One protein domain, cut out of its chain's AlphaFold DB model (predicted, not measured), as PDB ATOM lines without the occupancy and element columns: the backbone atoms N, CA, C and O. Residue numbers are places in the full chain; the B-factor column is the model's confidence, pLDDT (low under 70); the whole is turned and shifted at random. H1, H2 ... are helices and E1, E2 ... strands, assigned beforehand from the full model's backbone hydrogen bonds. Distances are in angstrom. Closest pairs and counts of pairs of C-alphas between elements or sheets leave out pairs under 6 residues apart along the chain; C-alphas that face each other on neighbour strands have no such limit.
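AT A GLANCE: This is residues 83 to 281 of the 282 residues of an uncharacterized protein of Flavobacterium aurantiibacter (UniProt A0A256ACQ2). A small closed barrel of six antiparallel strands, E3, E9, E5, E6, E12 and E11, makes the core, and two smaller sheets pack on its E3 side: the strongly twisted sheet E1 E14 E4 E8 and the short sheet E2 E10 E13, both antiparallel and in these orders. E7 pairs with E5 outside the ring, H1 lies where the barrel meets the four-stranded sheet, and H2 leads away from the barrel. The printed part has 199 residues with two named helices and fourteen named strands, in the chain order E1 E2 E3 H1 E4 E5 E6 E7 E8 E9 E10 E11 E12 H2 E13 E14; the class is mostly strand. The whole is compact, with a radius of gyration of the C-alphas of 17.1 A and spans of 55 by 42 by 32 A.

HOW THE PARTS SIT: Start at E1, residues 83 to 86, an edge strand whose antiparallel neighbour is E14, residues 274 to 280; look at N 85 and O 276, 2.8 A apart. Beyond E14 comes E4, residues 117 to 126, with N 123 and O 275 at 2.8 A, and then the other edge strand E8, residues 174 to 179, with N 124 and O 176 at 3.0 A. In the second sheet, E2, residues 91 to 98, bends by 89 degrees at residue 94 and pairs with E10, residues 218 to 223, through N 92 and O 221, 2.9 A. E10 pairs also with E13, residues 270 to 272, through N 222 and O 271, 2.9 A; E13 runs on into E14 at 75 degrees. Now trace the barrel from E3, residues 105 to 109, to E9, residues 191 to 202, where N 109 and O 192 are 2.8 A apart. E9 pairs with E5, residues 132 to 145, by N 140 and O 193, 2.8 A, and E5 forms a hairpin with E6, residues 153 to 162, by N 143 and O 155, 3.0 A. E12, residues 245 to 247, is next, with N 154 and O 245 at 2.9 A, then its hairpin partner E11, residues 229 to 231, with N 246 and O 231 at 2.9 A; N 106 and O 230, 2.9 A, close the ring to E3. E7, residues 166 to 168, lies on the same side of E5 as E6, with N 135 and O 166 at 2.9 A. Between the sheets, the closest C-alphas of E3 and E13 are those of Gly 106 and Pro 272, 6.8 A, and of E4 and E10 those of Val 126 and Leu 219, 4.6 A. H1, residues 111 to 115, is on the barrel, its Arg 111 C-alpha 4.6 A from that of Asn 191, and only grazes the sheet E1 E14 E4 E8. H2, residues 248 to 260, is on the barrel through residues 248 to 250; the closest C-alphas of H2 and E11 are those of Ile 248 and Phe 230, 5.7 A. In H1 and H2 every O i to N i+4 pair is within hydrogen-bond range.

IN THESE COORDINATES: Find C-alpha 83 at (21.523, 129.797, 24.018), where E1 begins. E4 runs 24.7 A and bends by 69 degrees at residue 120. From C-alpha 132 at (51.561, 133.897, 29.937), E5 runs 37.4 A, bending by 60 degrees at residue 141; E6 measures 22.7 A, E9 33.4 A and H2 17.5 A. E14, 18.6 A, ends at C-alpha 280, (17.397, 127.814, 28.169).

THE WHOLE: The C-alphas farthest apart, of Thr 205 and Lys 261, are 56.2 A apart. The printed part has no cut; the long links are E8 to E9, E9 to E10 and E11 to E12. The mean pLDDT of the printed part is 90.3, and residues 146 to 151 are under 70.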
ATOM      1  N   THR A  83      21.817 128.369  24.193       85.94
ATOM      2  CA  THR A  83      21.523 129.797  24.018       85.94
ATOM      3  C   THR A  83      22.658 130.622  24.623       85.94
ATOM      4  O   THR A  83      23.478 130.103  25.383       85.94
ATOM      5  N   PHE A  84      22.731 131.908  24.287       89.56
ATOM      6  CA  PHE A  84      23.757 132.793  24.823       89.56
ATOM      7  C   PHE A  84      23.195 134.162  25.205       89.56
ATOM      8  O   PHE A  84      22.252 134.670  24.596       89.56
ATOM      9  N   LEU A  85      23.823 134.777  26.203       90.56
ATOM     10  CA  LEU A  85      23.639 136.171  26.577       90.56
ATOM     11  C   LEU A  85      24.887 136.963  26.210       90.56
ATOM     12  O   LEU A  85      26.016 136.531  26.424       90.56
ATOM     13  N   GLY A  86      24.686 138.169  25.698       87.94
ATOM     14  CA  GLY A  86      25.758 139.063  25.277       87.94
ATOM     15  C   GLY A  86      25.521 139.522  23.852       87.94
ATOM     16  O   GLY A  86      24.379 139.583  23.390       87.94
ATOM     17  N   GLU A  87      26.596 139.865  23.159       86.94
ATOM     18  CA  GLU A  87      26.534 140.260  21.759       86.94
ATOM     19  C   GLU A  87      27.495 139.406  20.938       86.94
ATOM     20  O   GLU A  87      28.545 138.999  21.427       86.94
ATOM     21  N   ASN A  88      27.111 139.135  19.693       82.62
ATOM     22  CA  ASN A  88      27.971 138.528  18.687       82.62
ATOM     23  C   ASN A  88      28.039 139.503  17.507       82.62
ATOM     24  O   ASN A  88      27.214 139.460  16.591       82.62
ATOM     25  N   SER A  89      28.897 140.512  17.628       83.12
ATOM     26  CA  SER A  89      29.021 141.594  16.651       83.12
ATOM     27  C   SER A  89      30.458 141.719  16.169       83.12
ATOM     28  O   SER A  89      31.394 141.282  16.823       83.12
ATOM     29  N   ARG A  90      30.638 142.399  15.032       84.50
ATOM     30  CA  ARG A  90      31.962 142.673  14.467       84.50
ATOM     31  C   ARG A  90      32.896 143.317  15.501       84.50
ATOM     32  O   ARG A  90      32.538 144.328  16.119       84.50
ATOM     33  N   PHE A  91      34.111 142.783  15.608       88.75
ATOM     34  CA  PHE A  91      35.176 143.357  16.429       88.75
ATOM     35  C   PHE A  91      35.639 144.723  15.915       88.75
ATOM     36  O   PHE A  91      35.725 144.977  14.708       88.75
ATOM     37  N   VAL A  92      36.001 145.600  16.846       84.38
ATOM     38  CA  VAL A  92      36.534 146.928  16.542       84.38
ATOM     39  C   VAL A  92      38.057 146.876  16.597       84.38
ATOM     40  O   VAL A  92      38.645 146.903  17.670       84.38
ATOM     41  N   ARG A  93      38.707 146.861  15.426       73.69
ATOM     42  CA  ARG A  93      40.173 146.696  15.284       73.69
ATOM     43  C   ARG A  93      41.030 147.680  16.094       73.69
ATOM     44  O   ARG A  93      42.186 147.391  16.344       73.69
ATOM     45  N   LYS A  94      40.500 148.856  16.452       76.69
ATOM     46  CA  LYS A  94      41.236 149.916  17.168       76.69
ATOM     47  C   LYS A  94      40.968 149.951  18.676       76.69
ATOM     48  O   LYS A  94      41.427 150.881  19.333       76.69
ATOM     49  N   ARG A  95      40.159 149.036  19.217       83.62
ATOM     50  CA  ARG A  95      39.773 149.062  20.631       83.62
ATOM     51  C   ARG A  95      40.002 147.714  21.290       83.62
ATOM     52  O   ARG A  95      39.321 146.733  20.997       83.62
ATOM     53  N   SER A  96      40.937 147.728  22.221       89.00
ATOM     54  CA  SER A  96      41.275 146.617  23.088       89.00
ATOM     55  C   SER A  96      41.892 147.183  24.362       89.00
ATOM     56  O   SER A  96      42.709 148.102  24.260       89.00
ATOM     57  N   ASN A  97      41.551 146.633  25.521       92.75
ATOM     58  CA  ASN A  97      42.111 147.082  26.798       92.75
ATOM     59  C   ASN A  97      42.855 145.938  27.469       92.75
ATOM     60  O   ASN A  97      42.407 144.794  27.378       92.75
ATOM     61  N   SER A  98      43.958 146.253  28.143       95.19
ATOM     62  CA  SER A  98      44.651 145.293  28.997       95.19
ATOM     63  C   SER A  98      43.733 144.796  30.113       95.19
ATOM     64  O   SER A  98      42.789 145.488  30.501       95.19
ATOM     65  N   PHE A  99      43.992 143.591  30.618       95.75
ATOM     66  CA  PHE A  99      43.374 143.161  31.871       95.75
ATOM     67  C   PHE A  99      43.921 144.006  33.022       95.75
ATOM     68  O   PHE A  99      45.112 144.312  33.057       95.75
ATOM     69  N   GLU A 100      43.045 144.347  33.960       94.56
ATOM     70  CA  GLU A 100      43.359 145.172  35.125       94.56
ATOM     71  C   GLU A 100      43.248 144.321  36.393       94.56
ATOM     72  O   GLU A 100      42.452 143.381  36.442       94.56
ATOM     73  N   THR A 101      44.025 144.641  37.425       94.12
ATOM     74  CA  THR A 101      43.974 143.939  38.724       94.12
ATOM     75  C   THR A 101      42.751 144.320  39.559       94.12
ATOM     76  O   THR A 101      42.436 143.658  40.541       94.12
ATOM     77  N   GLU A 102      42.071 145.402  39.180       92.50
ATOM     78  CA  GLU A 102      40.864 145.906  39.826       92.50
ATOM     79  C   GLU A 102      39.745 146.126  38.799       92.50
ATOM     80  O   GLU A 102      40.012 146.436  37.631       92.50
ATOM     81  N   PRO A 103      38.469 146.059  39.217       92.69
ATOM     82  CA  PRO A 103      37.356 146.259  38.308       92.69
ATOM     83  C   PRO A 103      37.261 147.739  37.911       92.69
ATOM     84  O   PRO A 103      36.853 148.608  38.692       92.69
ATOM     85  N   THR A 104      37.609 148.028  36.658       93.56
ATOM     86  CA  THR A 104      37.505 149.369  36.056       93.56
ATOM     87  C   THR A 104      36.466 149.430  34.941       93.56
ATOM     88  O   THR A 104      35.835 150.469  34.755       93.56
ATOM     89  N   ALA A 105      36.230 148.328  34.229       94.81
ATOM     90  CA  ALA A 105      35.294 148.250  33.114       94.81
ATOM     91  C   ALA A 105      34.775 146.818  32.922       94.81
ATOM     92  O   ALA A 105      35.534 145.864  33.052       94.81
ATOM     93  N   GLY A 106      33.496 146.669  32.574       95.69
ATOM     94  CA  GLY A 106      32.859 145.359  32.435       95.69
ATOM     95  C   GLY A 106      31.464 145.424  31.826       95.69
ATOM     96  O   GLY A 106      31.005 146.480  31.377       95.69
ATOM     97  N   ILE A 107      30.782 144.282  31.807       96.06
ATOM     98  CA  ILE A 107      29.429 144.153  31.249       96.06
ATOM     99  C   ILE A 107      28.446 143.790  32.352       96.06
ATOM    100  O   ILE A 107      28.744 142.962  33.204       96.06
ATOM    101  N   VAL A 108      27.253 144.378  32.312       95.94
ATOM    102  CA  VAL A 108      26.128 143.946  33.144       95.94
ATOM    103  C   VAL A 108      25.270 142.938  32.387       95.94
ATOM    104  O   VAL A 108      24.795 143.208  31.283       95.94
ATOM    105  N   PHE A 109      25.020 141.793  33.002       95.50
ATOM    106  CA  PHE A 109      23.932 140.906  32.609       95.50
ATOM    107  C   PHE A 109      22.762 141.139  33.559       95.50
ATOM    108  O   PHE A 109      22.894 141.017  34.780       95.50
ATOM    109  N   PHE A 110      21.622 141.536  32.997       93.25
ATOM    110  CA  PHE A 110      20.445 141.862  33.793       93.25
ATOM    111  C   PHE A 110      19.778 140.589  34.309       93.25
ATOM    112  O   PHE A 110      19.745 139.568  33.619       93.25
ATOM    113  N   ARG A 111      19.208 140.661  35.514       92.81
ATOM    114  CA  ARG A 111      18.529 139.547  36.186       92.81
ATOM    115  C   ARG A 111      17.483 138.889  35.288       92.81
ATOM    116  O   ARG A 111      17.393 137.669  35.265       92.81
ATOM    117  N   GLU A 112      16.706 139.691  34.566       90.81
ATOM    118  CA  GLU A 112      15.668 139.207  33.652       90.81
ATOM    119  C   GLU A 112      16.260 138.334  32.538       90.81
ATOM    120  O   GLU A 112      15.744 137.255  32.275       90.81
ATOM    121  N   GLU A 113      17.389 138.742  31.947       91.50
ATOM    122  CA  GLU A 113      18.103 137.941  30.946       91.50
ATOM    123  C   GLU A 113      18.687 136.666  31.580       91.50
ATOM    124  O   GLU A 113      18.495 135.563  31.062       91.50
ATOM    125  N   LEU A 114      19.348 136.797  32.737       92.31
ATOM    126  CA  LEU A 114      19.971 135.687  33.473       92.31
ATOM    127  C   LEU A 114      18.957 134.639  33.956       92.31
ATOM    128  O   LEU A 114      19.280 133.453  34.049       92.31
ATOM    129  N   ALA A 115      17.718 135.043  34.243       90.81
ATOM    130  CA  ALA A 115      16.655 134.127  34.638       90.81
ATOM    131  C   ALA A 115      16.342 133.110  33.527       90.81
ATOM    132  O   ALA A 115      16.085 131.946  33.833       90.81
ATOM    133  N   THR A 116      16.475 133.505  32.257       90.25
ATOM    134  CA  THR A 116      16.129 132.673  31.089       90.25
ATOM    135  C   THR A 116      17.166 131.611  30.714       90.25
ATOM    136  O   THR A 116      16.901 130.791  29.834       90.25
ATOM    137  N   ILE A 117      18.343 131.607  31.349       90.12
ATOM    138  CA  ILE A 117      19.461 130.726  30.985       90.12
ATOM    139  C   ILE A 117      20.124 130.097  32.214       90.12
ATOM    140  O   ILE A 117      20.357 130.766  33.221       90.12
ATOM    141  N   ASN A 118      20.460 128.816  32.139       90.94
ATOM    142  CA  ASN A 118      21.385 128.167  33.064       90.94
ATOM    143  C   ASN A 118      22.788 128.272  32.474       90.94
ATOM    144  O   ASN A 118      23.100 127.587  31.506       90.94
ATOM    145  N   VAL A 119      23.588 129.195  33.010       92.12
ATOM    146  CA  VAL A 119      24.923 129.514  32.495       92.12
ATOM    147  C   VAL A 119      25.872 128.346  32.754       92.12
ATOM    148  O   VAL A 119      26.070 127.967  33.903       92.12
ATOM    149  N   THR A 120      26.476 127.821  31.691       91.00
ATOM    150  CA  THR A 120      27.459 126.730  31.741       91.00
ATOM    151  C   THR A 120      28.824 127.145  31.216       91.00
ATOM    152  O   THR A 120      29.820 126.549  31.602       91.00
ATOM    153  N   LYS A 121      28.924 128.172  30.363       93.94
ATOM    154  CA  LYS A 121      30.221 128.634  29.842       93.94
ATOM    155  C   LYS A 121      30.319 130.152  29.831       93.94
ATOM    156  O   LYS A 121      29.342 130.868  29.595       93.94
ATOM    157  N   PHE A 122      31.535 130.635  30.028       95.19
ATOM    158  CA  PHE A 122      31.927 132.020  29.838       95.19
ATOM    159  C   PHE A 122      32.788 132.128  28.592       95.19
ATOM    160  O   PHE A 122      33.772 131.407  28.454       95.19
ATOM    161  N   ARG A 123      32.452 133.047  27.694       95.81
ATOM    162  CA  ARG A 123      33.224 133.274  26.479       95.81
ATOM    163  C   ARG A 123      33.694 134.713  26.396       95.81
ATOM    164  O   ARG A 123      32.887 135.633  26.540       95.81
ATOM    165  N   PHE A 124      34.961 134.895  26.045       96.50
ATOM    166  CA  PHE A 124      35.525 136.196  25.714       96.50
ATOM    167  C   PHE A 124      36.535 136.121  24.566       96.50
ATOM    168  O   PHE A 124      36.883 135.035  24.114       96.50
ATOM    169  N   PHE A 125      36.989 137.278  24.072       96.06
ATOM    170  CA  PHE A 125      37.934 137.347  22.956       96.06
ATOM    171  C   PHE A 125      39.156 138.205  23.271       96.06
ATOM    172  O   PHE A 125      39.014 139.364  23.654       96.06
ATOM    173  N   VAL A 126      40.354 137.681  23.022       96.19
ATOM    174  CA  VAL A 126      41.628 138.383  23.249       96.19
ATOM    175  C   VAL A 126      42.393 138.653  21.959       96.19
ATOM    176  O   VAL A 126      42.218 137.988  20.929       96.19
ATOM    177  N   GLU A 127      43.251 139.670  21.994       95.38
ATOM    178  CA  GLU A 127      44.370 139.773  21.055       95.38
ATOM    179  C   GLU A 127      45.384 138.644  21.289       95.38
ATOM    180  O   GLU A 127      45.229 137.833  22.200       95.38
ATOM    181  N   LYS A 128      46.406 138.544  20.433       95.56
ATOM    182  CA  LYS A 128      47.427 137.508  20.597       95.56
ATOM    183  C   LYS A 128      48.173 137.724  21.919       95.56
ATOM    184  O   LYS A 128      48.863 138.729  22.085       95.56
ATOM    185  N   VAL A 129      48.065 136.753  22.814       95.25
ATOM    186  CA  VAL A 129      48.748 136.706  24.106       95.25
ATOM    187  C   VAL A 129      50.247 136.587  23.858       95.25
ATOM    188  O   VAL A 129      50.711 135.647  23.207       95.25
ATOM    189  N   SER A 130      51.007 137.575  24.330       96.25
ATOM    190  CA  SER A 130      52.463 137.634  24.125       96.25
ATOM    191  C   SER A 130      53.250 137.032  25.288       96.25
ATOM    192  O   SER A 130      54.372 136.571  25.089       96.25
ATOM    193  N   VAL A 131      52.649 137.030  26.478       95.94
ATOM    194  CA  VAL A 131      53.218 136.574  27.751       95.94
ATOM    195  C   VAL A 131      52.137 135.787  28.487       95.94
ATOM    196  O   VAL A 131      50.959 136.150  28.398       95.94
ATOM    197  N   LYS A 132      52.516 134.715  29.190       96.38
ATOM    198  CA  LYS A 132      51.561 133.897  29.937       96.38
ATOM    199  C   LYS A 132      50.804 134.776  30.935       96.38
ATOM    200  O   LYS A 132      51.397 135.606  31.619       96.38
ATOM    201  N   THR A 133      49.479 134.659  30.951       97.94
ATOM    202  CA  THR A 133      48.602 135.551  31.726       97.94
ATOM    203  C   THR A 133      47.712 134.741  32.650       97.94
ATOM    204  O   THR A 133      46.892 133.954  32.178       97.94
ATOM    205  N   ASN A 134      47.828 134.984  33.951       94.81
ATOM    206  CA  ASN A 134      46.923 134.449  34.956       94.81
ATOM    207  C   ASN A 134      45.791 135.439  35.211       94.81
ATOM    208  O   ASN A 134      46.029 136.634  35.409       94.81
ATOM    209  N   TYR A 135      44.559 134.951  35.237       97.81
ATOM    210  CA  TYR A 135      43.379 135.793  35.398       97.81
ATOM    211  C   TYR A 135      42.277 135.080  36.180       97.81
ATOM    212  O   TYR A 135      42.288 133.858  36.342       97.81
ATOM    213  N   LYS A 136      41.304 135.857  36.651       96.00
ATOM    214  CA  LYS A 136      40.044 135.357  37.204       96.00
ATOM    215  C   LYS A 136      38.873 136.029  36.514       96.00
ATOM    216  O   LYS A 136      38.943 137.194  36.125       96.00
ATOM    217  N   ILE A 137      37.775 135.302  36.389       97.31
ATOM    218  CA  ILE A 137      36.489 135.868  35.998       97.31
ATOM    219  C   ILE A 137      35.718 136.141  37.281       97.31
ATOM    220  O   ILE A 137      35.516 135.230  38.088       97.31
ATOM    221  N   LYS A 138      35.272 137.386  37.460       97.44
ATOM    222  CA  LYS A 138      34.469 137.779  38.617       97.44
ATOM    223  C   LYS A 138      33.110 138.299  38.201       97.44
ATOM    224  O   LYS A 138      32.973 139.094  37.268       97.44
ATOM    225  N   PHE A 139      32.114 137.851  38.950       97.69
ATOM    226  CA  PHE A 139      30.738 138.296  38.866       97.69
ATOM    227  C   PHE A 139      30.413 138.997  40.174       97.69
ATOM    228  O   PHE A 139      30.406 138.377  41.234       97.69
ATOM    229  N   TYR A 140      30.125 140.284  40.096       97.25
ATOM    230  CA  TYR A 140      29.686 141.098  41.217       97.25
ATOM    231  C   TYR A 140      28.175 141.248  41.161       97.25
ATOM    232  O   TYR A 140      27.628 141.566  40.101       97.25
ATOM    233  N   ALA A 141      27.492 141.087  42.292       96.31
ATOM    234  CA  ALA A 141      26.127 141.582  42.392       96.31
ATOM    235  C   ALA A 141      26.145 143.103  42.169       96.31
ATOM    236  O   ALA A 141      27.053 143.794  42.633       96.31
ATOM    237  N   CYS A 142      25.176 143.644  41.435       94.06
ATOM    238  CA  CYS A 142      25.122 145.083  41.205       94.06
ATOM    239  C   CYS A 142      23.700 145.634  41.211       94.06
ATOM    240  O   CYS A 142      22.729 144.964  40.847       94.06
ATOM    241  N   GLU A 143      23.605 146.899  41.597       90.88
ATOM    242  CA  GLU A 143      22.363 147.660  41.620       90.88
ATOM    243  C   GLU A 143      22.467 148.836  40.660       90.88
ATOM    244  O   GLU A 143      23.497 149.516  40.588       90.88
ATOM    245  N   LEU A 144      21.391 149.077  39.914       86.88
ATOM    246  CA  LEU A 144      21.270 150.263  39.079       86.88
ATOM    247  C   LEU A 144      20.991 151.464  39.978       86.88
ATOM    248  O   LEU A 144      20.058 151.450  40.777       86.88
ATOM    249  N   VAL A 145      21.796 152.510  39.826       83.38
ATOM    250  CA  VAL A 145      21.676 153.752  40.589       83.38
ATOM    251  C   VAL A 145      21.404 154.894  39.616       83.38
ATOM    252  O   VAL A 145      22.155 155.100  38.662       83.38
ATOM    253  N   GLY A 146      20.350 155.666  39.881       68.81
ATOM    254  CA  GLY A 146      19.926 156.790  39.044       68.81
ATOM    255  C   GLY A 146      18.781 156.448  38.086       68.81
ATOM    256  O   GLY A 146      18.307 155.319  38.027       68.81
ATOM    257  N   SER A 147      18.300 157.458  37.355       58.56
ATOM    258  CA  SER A 147      17.230 157.279  36.366       58.56
ATOM    259  C   SER A 147      17.802 157.019  34.971       58.56
ATOM    260  O   SER A 147      18.854 157.562  34.614       58.56
ATOM    261  N   ILE A 148      17.040 156.281  34.154       50.22
ATOM    262  CA  ILE A 148      17.307 156.021  32.726       50.22
ATOM    263  C   ILE A 148      17.633 157.311  31.951       50.22
ATOM    264  O   ILE A 148      18.412 157.289  30.999       50.22
ATOM    265  N   LEU A 149      17.062 158.442  32.380       47.34
ATOM    266  CA  LEU A 149      17.189 159.744  31.729       47.34
ATOM    267  C   LEU A 149      18.422 160.541  32.179       47.34
ATOM    268  O   LEU A 149      18.922 161.367  31.416       47.34
ATOM    269  N   THR A 150      18.919 160.331  33.403       55.03
ATOM    270  CA  THR A 150      19.871 161.271  34.019       55.03
ATOM    271  C   THR A 150      21.254 160.710  34.273       55.03
ATOM    272  O   THR A 150      22.178 161.519  34.271       55.03
ATOM    273  N   GLN A 151      21.426 159.393  34.431       59.06
ATOM    274  CA  GLN A 151      22.721 158.698  34.489       59.06
ATOM    275  C   GLN A 151      22.460 157.221  34.825       59.06
ATOM    276  O   GLN A 151      22.143 156.899  35.964       59.06
ATOM    277  N   ASN A 152      22.627 156.321  33.852       79.50
ATOM    278  CA  ASN A 152      22.640 154.879  34.108       79.50
ATOM    279  C   ASN A 152      23.961 154.524  34.791       79.50
ATOM    280  O   ASN A 152      24.968 154.300  34.112       79.50
ATOM    281  N   LYS A 153      23.978 154.530  36.123       89.88
ATOM    282  CA  LYS A 153      25.121 154.068  36.910       89.88
ATOM    283  C   LYS A 153      24.826 152.701  37.494       89.88
ATOM    284  O   LYS A 153      23.668 152.325  37.661       89.88
ATOM    285  N   ILE A 154      25.885 151.992  37.853       92.00
ATOM    286  CA  ILE A 154      25.788 150.877  38.787       92.00
ATOM    287  C   ILE A 154      26.683 151.115  39.991       92.00
ATOM    288  O   ILE A 154      27.746 151.747  39.900       92.00
ATOM    289  N   LYS A 155      26.249 150.551  41.111       90.88
ATOM    290  CA  LYS A 155      27.095 150.269  42.261       90.88
ATOM    291  C   LYS A 155      27.307 148.759  42.308       90.88
ATOM    292  O   LYS A 155      26.335 148.003  42.283       90.88
ATOM    293  N   ILE A 156      28.568 148.335  42.320       93.50
ATOM    294  CA  ILE A 156      28.915 146.930  42.547       93.50
ATOM    295  C   ILE A 156      28.866 146.655  44.054       93.50
ATOM    296  O   ILE A 156      29.269 147.507  44.850       93.50
ATOM    297  N   GLY A 157      28.307 145.511  44.422       91.62
ATOM    298  CA  GLY A 157      28.295 144.975  45.777       91.62
ATOM    299  C   GLY A 157      29.268 143.807  45.891       91.62
ATOM    300  O   GLY A 157      30.336 143.820  45.277       91.62
ATOM    301  N   ASP A 158      28.878 142.795  46.658       93.94
ATOM    302  CA  ASP A 158      29.714 141.626  46.919       93.94
ATOM    303  C   ASP A 158      29.949 140.767  45.668       93.94
ATOM    304  O   ASP A 158      29.163 140.756  44.709       93.94
ATOM    305  N   VAL A 159      31.050 140.014  45.699       95.94
ATOM    306  CA  VAL A 159      31.353 138.989  44.698       95.94
ATOM    307  C   VAL A 159      30.298 137.890  44.804       95.94
ATOM    308  O   VAL A 159      30.193 137.200  45.813       95.94
ATOM    309  N   PHE A 160      29.509 137.732  43.746       95.62
ATOM    310  CA  PHE A 160      28.536 136.653  43.598       95.62
ATOM    311  C   PHE A 160      29.221 135.331  43.236       95.62
ATOM    312  O   PHE A 160      28.852 134.278  43.748       95.62
ATOM    313  N   PHE A 161      30.201 135.391  42.335       94.94
ATOM    314  CA  PHE A 161      30.977 134.236  41.904       94.94
ATOM    315  C   PHE A 161      32.367 134.669  41.439       94.94
ATOM    316  O   PHE A 161      32.525 135.715  40.801       94.94
ATOM    317  N   GLU A 162      33.355 133.827  41.709       94.25
ATOM    318  CA  GLU A 162      34.735 133.978  41.269       94.25
ATOM    319  C   GLU A 162      35.232 132.635  40.726       94.25
ATOM    320  O   GLU A 162      35.071 131.601  41.374       94.25
ATOM    321  N   SER A 163      35.830 132.645  39.533       92.75
ATOM    322  CA  SER A 163      36.474 131.451  38.982       92.75
ATOM    323  C   SER A 163      37.753 131.099  39.759       92.75
ATOM    324  O   SER A 163      38.379 131.987  40.350       92.75
ATOM    325  N   PRO A 164      38.255 129.850  39.675       88.75
ATOM    326  CA  PRO A 164      39.658 129.591  39.996       88.75
ATOM    327  C   PRO A 164      40.589 130.485  39.158       88.75
ATOM    328  O   PRO A 164      40.159 131.142  38.204       88.75
ATOM    329  N   VAL A 165      41.877 130.512  39.510       92.25
ATOM    330  CA  VAL A 165      42.884 131.149  38.650       92.25
ATOM    331  C   VAL A 165      42.967 130.360  37.346       92.25
ATOM    332  O   VAL A 165      43.192 129.152  37.354       92.25
ATOM    333  N   LEU A 166      42.768 131.058  36.237       93.75
ATOM    334  CA  LEU A 166      42.821 130.532  34.880       93.75
ATOM    335  C   LEU A 166      44.065 131.073  34.180       93.75
ATOM    336  O   LEU A 166      44.552 132.152  34.520       93.75
ATOM    337  N   GLN A 167      44.558 130.340  33.184       94.50
ATOM    338  CA  GLN A 167      45.788 130.687  32.472       94.50
ATOM    339  C   GLN A 167      45.521 130.864  30.979       94.50
ATOM    340  O   GLN A 167      44.786 130.089  30.363       94.50
ATOM    341  N   LEU A 168      46.116 131.902  30.395       93.88
ATOM    342  CA  LEU A 168      46.261 132.053  28.953       93.88
ATOM    343  C   LEU A 168      47.725 131.850  28.592       93.88
ATOM    344  O   LEU A 168      48.580 132.646  28.984       93.88
ATOM    345  N   GLU A 169      47.989 130.809  27.812       93.69
ATOM    346  CA  GLU A 169      49.326 130.521  27.310       93.69
ATOM    347  C   GLU A 169      49.753 131.495  26.208       93.69
ATOM    348  O   GLU A 169      48.939 132.051  25.455       93.69
ATOM    349  N   LYS A 170      51.069 131.682  26.077       92.62
ATOM    350  CA  LYS A 170      51.665 132.481  25.001       92.62
ATOM    351  C   LYS A 170      51.212 131.945  23.639       92.62
ATOM    352  O   LYS A 170      51.348 130.768  23.330       92.62
ATOM    353  N   GLY A 171      50.696 132.835  22.794       91.38
ATOM    354  CA  GLY A 171      50.199 132.508  21.457       91.38
ATOM    355  C   GLY A 171      48.686 132.316  21.353       91.38
ATOM    356  O   GLY A 171      48.176 132.395  20.229       91.38
ATOM    357  N   VAL A 172      47.964 132.157  22.474       91.75
ATOM    358  CA  VAL A 172      46.490 132.164  22.485       91.75
ATOM    359  C   VAL A 172      45.980 133.458  21.847       91.75
ATOM    360  O   VAL A 172      46.529 134.538  22.065       91.75
ATOM    361  N   LYS A 173      44.952 133.363  21.003       93.81
ATOM    362  CA  LYS A 173      44.348 134.506  20.309       93.81
ATOM    363  C   LYS A 173      42.870 134.238  20.053       93.81
ATOM    364  O   LYS A 173      42.488 133.093  19.840       93.81
ATOM    365  N   ASN A 174      42.087 135.305  19.919       92.38
ATOM    366  CA  ASN A 174      40.654 135.253  19.636       92.38
ATOM    367  C   ASN A 174      39.868 134.602  20.778       92.38
ATOM    368  O   ASN A 174      39.976 135.073  21.904       92.38
ATOM    369  N   GLU A 175      39.022 133.627  20.463       94.12
ATOM    370  CA  GLU A 175      38.039 133.064  21.376       94.12
ATOM    371  C   GLU A 175      38.709 132.306  22.523       94.12
ATOM    372  O   GLU A 175      39.604 131.487  22.316       94.12
ATOM    373  N   VAL A 176      38.237 132.580  23.732       92.44
ATOM    374  CA  VAL A 176      38.532 131.813  24.935       92.44
ATOM    375  C   VAL A 176      37.199 131.424  25.553       92.44
ATOM    376  O   VAL A 176      36.349 132.282  25.809       92.44
ATOM    377  N   ILE A 177      37.024 130.124  25.782       93.06
ATOM    378  CA  ILE A 177      35.845 129.548  26.423       93.06
ATOM    379  C   ILE A 177      36.291 128.941  27.746       93.06
ATOM    380  O   ILE A 177      37.222 128.141  27.789       93.06
ATOM    381  N   VAL A 178      35.608 129.326  28.814       90.88
ATOM    382  CA  VAL A 178      35.807 128.800  30.159       90.88
ATOM    383  C   VAL A 178      34.548 128.054  30.554       90.88
ATOM    384  O   VAL A 178      33.447 128.603  30.480       90.88
ATOM    385  N   ASP A 179      34.719 126.804  30.960       87.38
ATOM    386  CA  ASP A 179      33.644 126.005  31.524       87.38
ATOM    387  C   ASP A 179      33.331 126.492  32.947       87.38
ATOM    388  O   ASP A 179      34.184 126.479  33.833       87.38
ATOM    389  N   LEU A 180      32.110 126.989  33.130       87.06
ATOM    390  CA  LEU A 180      31.579 127.458  34.406       87.06
ATOM    391  C   LEU A 180      30.766 126.375  35.131       87.06
ATOM    392  O   LEU A 180      30.520 126.498  36.333       87.06
ATOM    393  N   GLU A 181      30.338 125.332  34.420       82.88
ATOM    394  CA  GLU A 181      29.546 124.238  34.982       82.88
ATOM    395  C   GLU A 181      30.407 123.366  35.898       82.88
ATOM    396  O   GLU A 181      30.027 123.118  37.044       82.88
ATOM    397  N   SER A 182      31.615 123.000  35.454       73.94
ATOM    398  CA  SER A 182      32.563 122.215  36.263       73.94
ATOM    399  C   SER A 182      33.027 122.914  37.544       73.94
ATOM    400  O   SER A 182      33.441 122.247  38.491       73.94
ATOM    401  N   VAL A 183      32.921 124.243  37.603       76.75
ATOM    402  CA  VAL A 183      33.270 125.057  38.780       76.75
ATOM    403  C   VAL A 183      32.044 125.510  39.583       76.75
ATOM    404  O   VAL A 183      32.173 126.311  40.506       76.75
ATOM    405  N   GLY A 184      30.856 124.986  39.261       77.62
ATOM    406  CA  GLY A 184      29.652 125.136  40.078       77.62
ATOM    407  C   GLY A 184      29.028 126.531  40.062       77.62
ATOM    408  O   GLY A 184      28.564 126.995  41.103       77.62
ATOM    409  N   PHE A 185      29.007 127.215  38.911       85.62
ATOM    410  CA  PHE A 185      28.398 128.545  38.804       85.62
ATOM    411  C   PHE A 185      26.915 128.542  39.242       85.62
ATOM    412  O   PHE A 185      26.080 127.883  38.613       85.62
ATOM    413  N   PRO A 186      26.546 129.285  40.304       86.69
ATOM    414  CA  PRO A 186      25.198 129.237  40.850       86.69
ATOM    415  C   PRO A 186      24.208 130.061  40.019       86.69
ATOM    416  O   PRO A 186      24.560 131.062  39.393       86.69
ATOM    417  N   LYS A 187      22.921 129.689  40.068       89.94
ATOM    418  CA  LYS A 187      21.854 130.441  39.394       89.94
ATOM    419  C   LYS A 187      21.758 131.875  39.954       89.94
ATOM    420  O   LYS A 187      21.452 132.036  41.140       89.94
ATOM    421  N   PRO A 188      21.943 132.922  39.126       88.94
ATOM    422  CA  PRO A 188      21.889 134.302  39.598       88.94
ATOM    423  C   PRO A 188      20.489 134.740  40.028       88.94
ATOM    424  O   PRO A 188      19.493 134.402  39.387       88.94
ATOM    425  N   LYS A 189      20.420 135.554  41.088       88.75
ATOM    426  CA  LYS A 189      19.172 136.165  41.597       88.75
ATOM    427  C   LYS A 189      19.141 137.693  41.474       88.75
ATOM    428  O   LYS A 189      18.110 138.304  41.744       88.75
ATOM    429  N   SER A 190      20.244 138.305  41.053       93.00
ATOM    430  CA  SER A 190      20.439 139.751  40.909       93.00
ATOM    431  C   SER A 190      21.072 140.077  39.551       93.00
ATOM    432  O   SER A 190      21.405 139.175  38.780       93.00
ATOM    433  N   ASN A 191      21.206 141.369  39.232       94.75
ATOM    434  CA  ASN A 191      22.025 141.788  38.097       94.75
ATOM    435  C   ASN A 191      23.490 141.486  38.412       94.75
ATOM    436  O   ASN A 191      23.948 141.762  39.525       94.75
ATOM    437  N   LEU A 192      24.227 140.988  37.425       97.12
ATOM    438  CA  LEU A 192      25.641 140.672  37.588       97.12
ATOM    439  C   LEU A 192      26.496 141.604  36.740       97.12
ATOM    440  O   LEU A 192      26.322 141.665  35.524       97.12
ATOM    441  N   PHE A 193      27.426 142.302  37.382       97.38
ATOM    442  CA  PHE A 193      28.510 143.009  36.716       97.38
ATOM    443  C   PHE A 193      29.711 142.080  36.586       97.38
ATOM    444  O   PHE A 193      30.153 141.474  37.558       97.38
ATOM    445  N   VAL A 194      30.218 141.960  35.370       97.50
ATOM    446  CA  VAL A 194      31.139 140.903  34.978       97.50
ATOM    447  C   VAL A 194      32.419 141.504  34.438       97.50
ATOM    448  O   VAL A 194      32.388 142.337  33.523       97.50
ATOM    449  N   VAL A 195      33.536 141.044  34.992       97.12
ATOM    450  CA  VAL A 195      34.885 141.495  34.649       97.12
ATOM    451  C   VAL A 195      35.847 140.318  34.556       97.12
ATOM    452  O   VAL A 195      35.628 139.255  35.139       97.12
ATOM    453  N   ILE A 196      36.926 140.543  33.816       98.06
ATOM    454  CA  ILE A 196      38.101 139.681  33.805       98.06
ATOM    455  C   ILE A 196      39.196 140.454  34.530       98.06
ATOM    456  O   ILE A 196      39.578 141.532  34.073       98.06
ATOM    457  N   GLU A 197      39.659 139.923  35.658       97.19
ATOM    458  CA  GLU A 197      40.705 140.540  36.469       97.19
ATOM    459  C   GLU A 197      42.037 139.834  36.254       97.19
ATOM    460  O   GLU A 197      42.124 138.602  36.272       97.19
ATOM    461  N   LEU A 198      43.079 140.633  36.058       98.06
ATOM    462  CA  LEU A 198      44.455 140.173  36.014       98.06
ATOM    463  C   LEU A 198      44.883 139.704  37.407       98.06
ATOM    464  O   LEU A 198      44.720 140.428  38.386       98.06
ATOM    465  N   VAL A 199      45.485 138.520  37.478       97.25
ATOM    466  CA  VAL A 199      46.180 138.041  38.680       97.25
ATOM    467  C   VAL A 199      47.669 138.348  38.559       97.25
ATOM    468  O   VAL A 199      48.235 139.017  39.417       97.25
ATOM    469  N   SER A 200      48.301 137.885  37.479       97.81
ATOM    470  CA  SER A 200      49.721 138.117  37.206       97.81
ATOM    471  C   SER A 200      50.064 137.811  35.749       97.81
ATOM    472  O   SER A 200      49.303 137.149  35.038       97.81
ATOM    473  N   TYR A 201      51.232 138.274  35.311       97.94
ATOM    474  CA  TYR A 201      51.901 137.752  34.125       97.94
ATOM    475  C   TYR A 201      53.084 136.895  34.562       97.94
ATOM    476  O   TYR A 201      53.769 137.260  35.516       97.94
ATOM    477  N   GLU A 202      53.324 135.796  33.857       93.69
ATOM    478  CA  GLU A 202      54.460 134.899  34.080       93.69
ATOM    479  C   GLU A 202      55.349 134.871  32.833       93.69
ATOM    480  O   GLU A 202      54.851 134.860  31.699       93.69
ATOM    481  N   ASP A 203      56.662 134.879  33.035       90.31
ATOM    482  CA  ASP A 203      57.627 134.643  31.964       90.31
ATOM    483  C   ASP A 203      57.848 133.137  31.706       90.31
ATOM    484  O   ASP A 203      57.075 132.282  32.137       90.31
ATOM    485  N   GLU A 204      58.878 132.800  30.926       88.94
ATOM    486  CA  GLU A 204      59.169 131.412  30.548       88.94
ATOM    487  C   GLU A 204      59.776 130.587  31.701       88.94
ATOM    488  O   GLU A 204      59.734 129.358  31.637       88.94
ATOM    489  N   THR A 205      60.297 131.228  32.757       89.94
ATOM    490  CA  THR A 205      60.785 130.554  33.977       89.94
ATOM    491  C   THR A 205      59.695 130.400  35.036       89.94
ATOM    492  O   THR A 205      59.887 129.662  36.002       89.94
ATOM    493  N   GLY A 206      58.528 131.017  34.819       84.94
ATOM    494  CA  GLY A 206      57.402 131.018  35.752       84.94
ATOM    495  C   GLY A 206      57.466 132.158  36.770       84.94
ATOM    496  O   GLY A 206      56.673 132.170  37.714       84.94
ATOM    497  N   ASP A 207      58.377 133.115  36.587       93.56
ATOM    498  CA  ASP A 207      58.511 134.264  37.470       93.56
ATOM    499  C   ASP A 207      57.455 135.324  37.142       93.56
ATOM    500  O   ASP A 207      57.111 135.576  35.981       93.56
ATOM    501  N   ILE A 208      56.924 135.969  38.185       96.56
ATOM    502  CA  ILE A 208      55.931 137.031  38.022       96.56
ATOM    503  C   ILE A 208      56.615 138.282  37.473       96.56
ATOM    504  O   ILE A 208      57.507 138.850  38.106       96.56
ATOM    505  N   ILE A 209      56.130 138.761  36.332       96.81
ATOM    506  CA  ILE A 209      56.670 139.935  35.644       96.81
ATOM    507  C   ILE A 209      55.599 140.998  35.389       96.81
ATOM    508  O   ILE A 209      54.397 140.737  35.411       96.81
ATOM    509  N   ASN A 210      56.045 142.222  35.095       96.19
ATOM    510  CA  ASN A 210      55.192 143.285  34.568       96.19
ATOM    511  C   ASN A 210      55.626 143.616  33.129       96.19
ATOM    512  O   ASN A 210      56.599 144.354  32.940       96.19
ATOM    513  N   PRO A 211      54.973 143.041  32.106       96.06
ATOM    514  CA  PRO A 211      55.378 143.239  30.726       96.06
ATOM    515  C   PRO A 211      55.082 144.666  30.252       96.06
ATOM    516  O   PRO A 211      54.182 145.346  30.748       96.06
ATOM    517  N   GLU A 212      55.812 145.098  29.222       96.12
ATOM    518  CA  GLU A 212      55.547 146.358  28.525       96.12
ATOM    519  C   GLU A 212      54.070 146.454  28.072       96.12
ATOM    520  O   GLU A 212      53.480 145.440  27.680       96.12
ATOM    521  N   PRO A 213      53.452 147.654  28.033       93.44
ATOM    522  CA  PRO A 213      52.026 147.815  27.704       93.44
ATOM    523  C   PRO A 213      51.581 147.228  26.350       93.44
ATOM    524  O   PRO A 213      50.410 146.911  26.141       93.44
ATOM    525  N   ASN A 214      52.499 147.092  25.392       93.31
ATOM    526  CA  ASN A 214      52.247 146.457  24.093       93.31
ATOM    527  C   ASN A 214      52.230 144.915  24.153       93.31
ATOM    528  O   ASN A 214      51.675 144.303  23.243       93.31
ATOM    529  N   LYS A 215      52.811 144.309  25.195       95.25
ATOM    530  CA  LYS A 215      52.896 142.859  25.432       95.25
ATOM    531  C   LYS A 215      51.860 142.349  26.436       95.25
ATOM    532  O   LYS A 215      51.676 141.139  26.542       95.25
ATOM    533  N   GLN A 216      51.191 143.248  27.156       97.00
ATOM    534  CA  GLN A 216      50.068 142.909  28.027       97.00
ATOM    535  C   GLN A 216      48.926 142.257  27.241       97.00
ATOM    536  O   GLN A 216      48.682 142.583  26.076       97.00
ATOM    537  N   THR A 217      48.205 141.348  27.892       97.38
ATOM    538  CA  THR A 217      47.062 140.663  27.282       97.38
ATOM    539  C   THR A 217      45.874 141.600  27.198       97.38
ATOM    540  O   THR A 217      45.465 142.184  28.201       97.38
ATOM    541  N   LYS A 218      45.305 141.730  25.994       97.12
ATOM    542  CA  LYS A 218      44.238 142.690  25.707       97.12
ATOM    543  C   LYS A 218      42.921 142.016  25.351       97.12
ATOM    544  O   LYS A 218      42.854 141.205  24.427       97.12
ATOM    545  N   LEU A 219      41.860 142.428  26.039       96.75
ATOM    546  CA  LEU A 219      40.471 142.091  25.747       96.75
ATOM    547  C   LEU A 219      39.994 142.858  24.515       96.75
ATOM    548  O   LEU A 219      40.076 144.089  24.474       96.75
ATOM    549  N   LYS A 220      39.444 142.152  23.528       95.81
ATOM    550  CA  LYS A 220      38.846 142.767  22.340       95.81
ATOM    551  C   LYS A 220      37.506 143.410  22.662       95.81
ATOM    552  O   LYS A 220      36.760 142.956  23.528       95.81
ATOM    553  N   TYR A 221      37.178 144.444  21.897       94.56
ATOM    554  CA  TYR A 221      35.866 145.076  21.916       94.56
ATOM    555  C   TYR A 221      35.109 144.782  20.623       94.56
ATOM    556  O   TYR A 221      35.694 144.631  19.547       94.56
ATOM    557  N   GLN A 222      33.787 144.756  20.727       93.50
ATOM    558  CA  GLN A 222      32.872 144.574  19.606       93.50
ATOM    559  C   GLN A 222      31.856 145.708  19.534       93.50
ATOM    560  O   GLN A 222      31.619 146.410  20.519       93.50
ATOM    561  N   LEU A 223      31.267 145.901  18.352       92.50
ATOM    562  CA  LEU A 223      30.175 146.857  18.177       92.50
ATOM    563  C   LEU A 223      28.992 146.481  19.059       92.50
ATOM    564  O   LEU A 223      28.572 145.328  19.058       92.50
ATOM    565  N   SER A 224      28.401 147.476  19.712       92.00
ATOM    566  CA  SER A 224      27.311 147.249  20.647       92.00
ATOM    567  C   SER A 224      25.993 147.866  20.209       92.00
ATOM    568  O   SER A 224      25.925 148.980  19.681       92.00
ATOM    569  N   LYS A 225      24.922 147.106  20.410       87.56
ATOM    570  CA  LYS A 225      23.525 147.539  20.323       87.56
ATOM    571  C   LYS A 225      22.888 147.644  21.713       87.56
ATOM    572  O   LYS A 225      21.904 148.373  21.850       87.56
ATOM    573  N   LYS A 226      23.435 146.945  22.712       87.94
ATOM    574  CA  LYS A 226      22.971 146.927  24.101       87.94
ATOM    575  C   LYS A 226      23.509 148.110  24.919       87.94
ATOM    576  O   LYS A 226      24.493 148.768  24.582       87.94
ATOM    577  N   MET A 227      22.816 148.382  26.022       88.44
ATOM    578  CA  MET A 227      23.166 149.402  27.017       88.44
ATOM    579  C   MET A 227      23.673 148.741  28.291       88.44
ATOM    580  O   MET A 227      23.136 148.969  29.368       88.44
ATOM    581  N   ASN A 228      24.682 147.888  28.162       92.12
ATOM    582  CA  ASN A 228      25.168 147.068  29.263       92.12
ATOM    583  C   ASN A 228      26.681 147.158  29.495       92.12
ATOM    584  O   ASN A 228      27.199 146.432  30.334       92.12
ATOM    585  N   TYR A 229      27.383 148.048  28.792       94.56
ATOM    586  CA  TYR A 229      28.797 148.324  29.031       94.56
ATOM    587  C   TYR A 229      28.959 149.437  30.070       94.56
ATOM    588  O   TYR A 229      28.521 150.569  29.839       94.56
ATOM    589  N   PHE A 230      29.604 149.119  31.193       94.94
ATOM    590  CA  PHE A 230      29.825 150.044  32.301       94.94
ATOM    591  C   PHE A 230      31.315 150.162  32.622       94.94
ATOM    592  O   PHE A 230      32.023 149.157  32.692       94.94
ATOM    593  N   ALA A 231      31.788 151.387  32.844       94.75
ATOM    594  CA  ALA A 231      33.169 151.646  33.243       94.75
ATOM    595  C   ALA A 231      33.260 152.798  34.247       94.75
ATOM    596  O   ALA A 231      32.418 153.703  34.255       94.75
ATOM    597  N   LYS A 232      34.289 152.765  35.094       92.81
ATOM    598  CA  LYS A 232      34.719 153.930  35.865       92.81
ATOM    599  C   LYS A 232      35.284 154.964  34.900       92.81
ATOM    600  O   LYS A 232      35.959 154.630  33.926       92.81
ATOM    601  N   MET A 233      35.001 156.226  35.176       87.75
ATOM    602  CA  MET A 233      35.555 157.341  34.419       87.75
ATOM    603  C   MET A 233      36.631 158.027  35.240       87.75
ATOM    604  O   MET A 233      36.611 157.957  36.464       87.75
ATOM    605  N   MET A 234      37.563 158.697  34.577       87.31
ATOM    606  CA  MET A 234      38.510 159.571  35.256       87.31
ATOM    607  C   MET A 234      37.870 160.947  35.427       87.31
ATOM    608  O   MET A 234      37.450 161.564  34.444       87.31
ATOM    609  N   ASP A 235      37.796 161.424  36.663       82.75
ATOM    610  CA  ASP A 235      37.427 162.804  36.943       82.75
ATOM    611  C   ASP A 235      38.544 163.731  36.440       82.75
ATOM    612  O   ASP A 235      39.730 163.543  36.724       82.75
ATOM    613  N   ILE A 236      38.172 164.723  35.631       80.62
ATOM    614  CA  ILE A 236      39.138 165.598  34.955       80.62
ATOM    615  C   ILE A 236      39.879 166.486  35.963       80.62
ATOM    616  O   ILE A 236      41.050 166.811  35.724       80.62
ATOM    617  N   THR A 237      39.220 166.834  37.068       83.62
ATOM    618  CA  THR A 237      39.713 167.731  38.115       83.62
ATOM    619  C   THR A 237      40.563 166.968  39.122       83.62
ATOM    620  O   THR A 237      41.707 167.347  39.360       83.62
ATOM    621  N   THR A 238      40.042 165.877  39.690       86.19
ATOM    622  CA  THR A 238      40.747 165.129  40.747       86.19
ATOM    623  C   THR A 238      41.731 164.096  40.203       86.19
ATOM    624  O   THR A 238      42.535 163.573  40.970       86.19
ATOM    625  N   LYS A 239      41.662 163.770  38.901       85.81
ATOM    626  CA  LYS A 239      42.404 162.669  38.252       85.81
ATOM    627  C   LYS A 239      42.151 161.291  38.872       85.81
ATOM    628  O   LYS A 239      42.840 160.334  38.535       85.81
ATOM    629  N   SER A 240      41.152 161.173  39.743       86.62
ATOM    630  CA  SER A 240      40.758 159.911  40.357       86.62
ATOM    631  C   SER A 240      39.634 159.248  39.567       86.62
ATOM    632  O   SER A 240      38.877 159.897  38.841       86.62
ATOM    633  N   LEU A 241      39.530 157.924  39.691       85.88
ATOM    634  CA  LEU A 241      38.409 157.193  39.120       85.88
ATOM    635  C   LEU A 241      37.115 157.503  39.881       85.88
ATOM    636  O   LEU A 241      37.106 157.624  41.107       85.88
ATOM    637  N   THR A 242      36.002 157.578  39.154       83.81
ATOM    638  CA  THR A 242      34.679 157.767  39.745       83.81
ATOM    639  C   THR A 242      34.314 156.587  40.654       83.81
ATOM    640  O   THR A 242      34.584 155.434  40.305       83.81
ATOM    641  N   PRO A 243      33.626 156.832  41.786       81.94
ATOM    642  CA  PRO A 243      33.236 155.766  42.713       81.94
ATOM    643  C   PRO A 243      32.151 154.834  42.147       81.94
ATOM    644  O   PRO A 243      31.982 153.717  42.623       81.94
ATOM    645  N   TYR A 244      31.424 155.280  41.119       87.12
ATOM    646  CA  TYR A 244      30.403 154.501  40.417       87.12
ATOM    647  C   TYR A 244      30.885 154.120  39.019       87.12
ATOM    648  O   TYR A 244      31.679 154.850  38.417       87.12
ATOM    649  N   PHE A 245      30.334 153.037  38.469       92.81
ATOM    650  CA  PHE A 245      30.504 152.724  37.053       92.81
ATOM    651  C   PHE A 245      29.370 153.359  36.259       92.81
ATOM    652  O   PHE A 245      28.202 153.284  36.646       92.81
ATOM    653  N   ILE A 246      29.714 153.977  35.138       92.06
ATOM    654  CA  ILE A 246      28.790 154.705  34.273       92.06
ATOM    655  C   ILE A 246      28.580 153.890  33.002       92.06
ATOM    656  O   ILE A 246      29.526 153.341  32.440       92.06
ATOM    657  N   ASN A 247      27.335 153.822  32.537       93.00
ATOM    658  CA  ASN A 247      27.008 153.203  31.263       93.00
ATOM    659  C   ASN A 247      27.565 154.036  30.104       93.00
ATOM    660  O   ASN A 247      27.023 155.092  29.759       93.00
ATOM    661  N   ILE A 248      28.636 153.545  29.486       92.69
ATOM    662  CA  ILE A 248      29.389 154.295  28.480       92.69
ATOM    663  C   ILE A 248      28.568 154.482  27.203       92.69
ATOM    664  O   ILE A 248      28.518 155.581  26.653       92.69
ATOM    665  N   ASN A 249      27.855 153.446  26.756       92.06
ATOM    666  CA  ASN A 249      27.039 153.537  25.543       92.06
ATOM    667  C   ASN A 249      25.833 154.467  25.735       92.06
ATOM    668  O   ASN A 249      25.481 155.206  24.811       92.06
ATOM    669  N   ALA A 250      25.225 154.477  26.925       89.75
ATOM    670  CA  ALA A 250      24.126 155.391  27.232       89.75
ATOM    671  C   ALA A 250      24.609 156.845  27.306       89.75
ATOM    672  O   ALA A 250      23.945 157.731  26.768       89.75
ATOM    673  N   MET A 251      25.779 157.080  27.908       89.12
ATOM    674  CA  MET A 251      26.411 158.398  27.952       89.12
ATOM    675  C   MET A 251      26.692 158.926  26.540       89.12
ATOM    676  O   MET A 251      26.203 159.994  26.189       89.12
ATOM    677  N   ILE A 252      27.351 158.132  25.684       90.56
ATOM    678  CA  ILE A 252      27.631 158.518  24.290       90.56
ATOM    679  C   ILE A 252      26.335 158.850  23.539       90.56
ATOM    680  O   ILE A 252      26.270 159.848  22.823       90.56
ATOM    681  N   ARG A 253      25.278 158.037  23.692       89.25
ATOM    682  CA  ARG A 253      23.983 158.326  23.052       89.25
ATOM    683  C   ARG A 253      23.368 159.629  23.541       89.25
ATOM    684  O   ARG A 253      22.841 160.379  22.721       89.25
ATOM    685  N   ARG A 254      23.420 159.883  24.848       87.44
ATOM    686  CA  ARG A 254      22.910 161.118  25.441       87.44
ATOM    687  C   ARG A 254      23.663 162.329  24.900       87.44
ATOM    688  O   ARG A 254      23.010 163.263  24.442       87.44
ATOM    689  N   ASP A 255      24.990 162.292  24.901       88.38
ATOM    690  CA  ASP A 255      25.821 163.408  24.440       88.38
ATOM    691  C   ASP A 255      25.550 163.720  22.969       88.38
ATOM    692  O   ASP A 255      25.332 164.872  22.605       88.38
ATOM    693  N   PHE A 256      25.438 162.690  22.123       90.62
ATOM    694  CA  PHE A 256      25.084 162.880  20.716       90.62
ATOM    695  C   PHE A 256      23.690 163.484  20.519       90.62
ATOM    696  O   PHE A 256      23.505 164.343  19.652       90.62
ATOM    697  N   ASN A 257      22.714 163.068  21.325       88.56
ATOM    698  CA  ASN A 257      21.369 163.622  21.252       88.56
ATOM    699  C   ASN A 257      21.341 165.091  21.710       88.56
ATOM    700  O   ASN A 257      20.746 165.934  21.047       88.56
ATOM    701  N   ILE A 258      22.033 165.426  22.801       88.06
ATOM    702  CA  ILE A 258      22.060 166.792  23.338       88.06
ATOM    703  C   ILE A 258      22.859 167.732  22.427       88.06
ATOM    704  O   ILE A 258      22.374 168.808  22.085       88.06
ATOM    705  N   MET A 259      24.065 167.332  22.016       90.00
ATOM    706  CA  MET A 259      24.982 168.198  21.268       90.00
ATOM    707  C   MET A 259      24.638 168.274  19.779       90.00
ATOM    708  O   MET A 259      24.774 169.334  19.172       90.00
ATOM    709  N   PHE A 260      24.193 167.164  19.182       91.50
ATOM    710  CA  PHE A 260      24.007 167.064  17.730       91.50
ATOM    711  C   PHE A 260      22.565 166.769  17.306       91.50
ATOM    712  O   PHE A 260      22.308 166.730  16.102       91.50
ATOM    713  N   LYS A 261      21.633 166.538  18.249       90.69
ATOM    714  CA  LYS A 261      20.243 166.111  17.978       90.69
ATOM    715  C   LYS A 261      20.168 164.886  17.059       90.69
ATOM    716  O   LYS A 261      19.292 164.779  16.203       90.69
ATOM    717  N   LYS A 262      21.139 163.979  17.197       91.50
ATOM    718  CA  LYS A 262      21.314 162.796  16.346       91.50
ATOM    719  C   LYS A 262      21.629 161.567  17.186       91.50
ATOM    720  O   LYS A 262      22.146 161.664  18.293       91.50
ATOM    721  N   THR A 263      21.359 160.390  16.634       87.31
ATOM    722  CA  THR A 263      21.855 159.125  17.188       87.31
ATOM    723  C   THR A 263      23.316 158.927  16.767       87.31
ATOM    724  O   THR A 263      23.641 159.182  15.605       87.31
ATOM    725  N   PRO A 264      24.214 158.476  17.661       89.00
ATOM    726  CA  PRO A 264      25.584 158.171  17.270       89.00
ATOM    727  C   PRO A 264      25.617 157.041  16.241       89.00
ATOM    728  O   PRO A 264      24.819 156.103  16.296       89.00
ATOM    729  N   HIS A 265      26.589 157.099  15.331       87.62
ATOM    730  CA  HIS A 265      26.851 155.991  14.421       87.62
ATOM    731  C   HIS A 265      27.206 154.722  15.216       87.62
ATOM    732  O   HIS A 265      27.871 154.797  16.252       87.62
ATOM    733  N   ARG A 266      26.804 153.543  14.720       82.88
ATOM    734  CA  ARG A 266      26.990 152.262  15.431       82.88
ATOM    735  C   ARG A 266      28.453 151.988  15.790       82.88
ATOM    736  O   ARG A 266      28.706 151.373  16.815       82.88
ATOM    737  N   SER A 267      29.405 152.485  14.998       84.38
ATOM    738  CA  SER A 267      30.848 152.377  15.280       84.38
ATOM    739  C   SER A 267      31.292 153.028  16.591       84.38
ATOM    740  O   SER A 267      32.367 152.705  17.086       84.38
ATOM    741  N   ASN A 268      30.501 153.959  17.127       86.12
ATOM    742  CA  ASN A 268      30.819 154.673  18.362       86.12
ATOM    743  C   ASN A 268      30.353 153.913  19.607       86.12
ATOM    744  O   ASN A 268      30.789 154.236  20.708       86.12
ATOM    745  N   LEU A 269      29.470 152.926  19.440       91.75
ATOM    746  CA  LEU A 269      28.937 152.120  20.529       91.75
ATOM    747  C   LEU A 269      29.664 150.786  20.538       91.75
ATOM    748  O   LEU A 269      29.627 150.039  19.557       91.75
ATOM    749  N   VAL A 270      30.336 150.497  21.642       93.56
ATOM    750  CA  VAL A 270      31.170 149.306  21.781       93.56
ATOM    751  C   VAL A 270      30.988 148.691  23.155       93.56
ATOM    752  O   VAL A 270      30.510 149.337  24.083       93.56
ATOM    753  N   THR A 271      31.366 147.432  23.282       94.62
ATOM    754  CA  THR A 271      31.386 146.714  24.553       94.62
ATOM    755  C   THR A 271      32.566 145.749  24.553       94.62
ATOM    756  O   THR A 271      32.979 145.321  23.464       94.62
ATOM    757  N   PRO A 272      33.115 145.379  25.723       95.25
ATOM    758  CA  PRO A 272      33.993 144.226  25.819       95.25
ATOM    759  C   PRO A 272      33.357 143.012  25.131       95.25
ATOM    760  O   PRO A 272      32.141 142.812  25.192       95.25
ATOM    761  N   ALA A 273      34.150 142.211  24.434       95.25
ATOM    762  CA  ALA A 273      33.657 141.014  23.770       95.25
ATOM    763  C   ALA A 273      33.529 139.870  24.785       95.25
ATOM    764  O   ALA A 273      34.367 138.977  24.809       95.25
ATOM    765  N   ILE A 274      32.508 139.943  25.646       96.56
ATOM    766  CA  ILE A 274      32.169 138.942  26.666       96.56
ATOM    767  C   ILE A 274      30.733 138.450  26.435       96.56
ATOM    768  O   ILE A 274      29.833 139.230  26.106       96.56
ATOM    769  N   SER A 275      30.516 137.152  26.624       95.25
ATOM    770  CA  SER A 275      29.213 136.491  26.504       95.25
ATOM    771  C   SER A 275      29.112 135.287  27.439       95.25
ATOM    772  O   SER A 275      30.118 134.662  27.766       95.25
ATOM    773  N   LEU A 276      27.891 134.957  27.848       94.69
ATOM    774  CA  LEU A 276      27.565 133.777  28.648       94.69
ATOM    775  C   LEU A 276      26.809 132.781  27.779       94.69
ATOM    776  O   LEU A 276      25.943 133.184  27.009       94.69
ATOM    777  N   TYR A 277      27.111 131.502  27.927       92.56
ATOM    778  CA  TYR A 277      26.466 130.401  27.217       92.56
ATOM    779  C   TYR A 277      25.818 129.458  28.209       92.56
ATOM    780  O   TYR A 277      26.251 129.362  29.357       92.56
ATOM    781  N   GLY A 278      24.785 128.762  27.760       89.88
ATOM    782  CA  GLY A 278      24.028 127.890  28.631       89.88
ATOM    783  C   GLY A 278      22.811 127.281  27.967       89.88
ATOM    784  O   GLY A 278      22.557 127.472  26.777       89.88
ATOM    785  N   THR A 279      22.028 126.570  28.764       89.25
ATOM    786  CA  THR A 279      20.752 125.993  28.334       89.25
ATOM    787  C   THR A 279      19.604 126.912  28.723       89.25
ATOM    788  O   THR A 279      19.632 127.568  29.764       89.25
ATOM    789  N   ARG A 280      18.584 127.008  27.867       86.00
ATOM    790  CA  ARG A 280      17.397 127.814  28.169       86.00
ATOM    791  C   ARG A 280      16.626 127.193  29.337       86.00
ATOM    792  O   ARG A 280      16.451 125.977  29.372       86.00
ATOM    793  N   VAL A 281      16.177 128.033  30.264       81.44
ATOM    794  CA  VAL A 281      15.210 127.647  31.297       81.44
ATOM    795  C   VAL A 281      13.826 127.746  30.671       81.44
ATOM    796  O   VAL A 281      13.463 128.819  30.182       81.44
TER     797      VAL A 281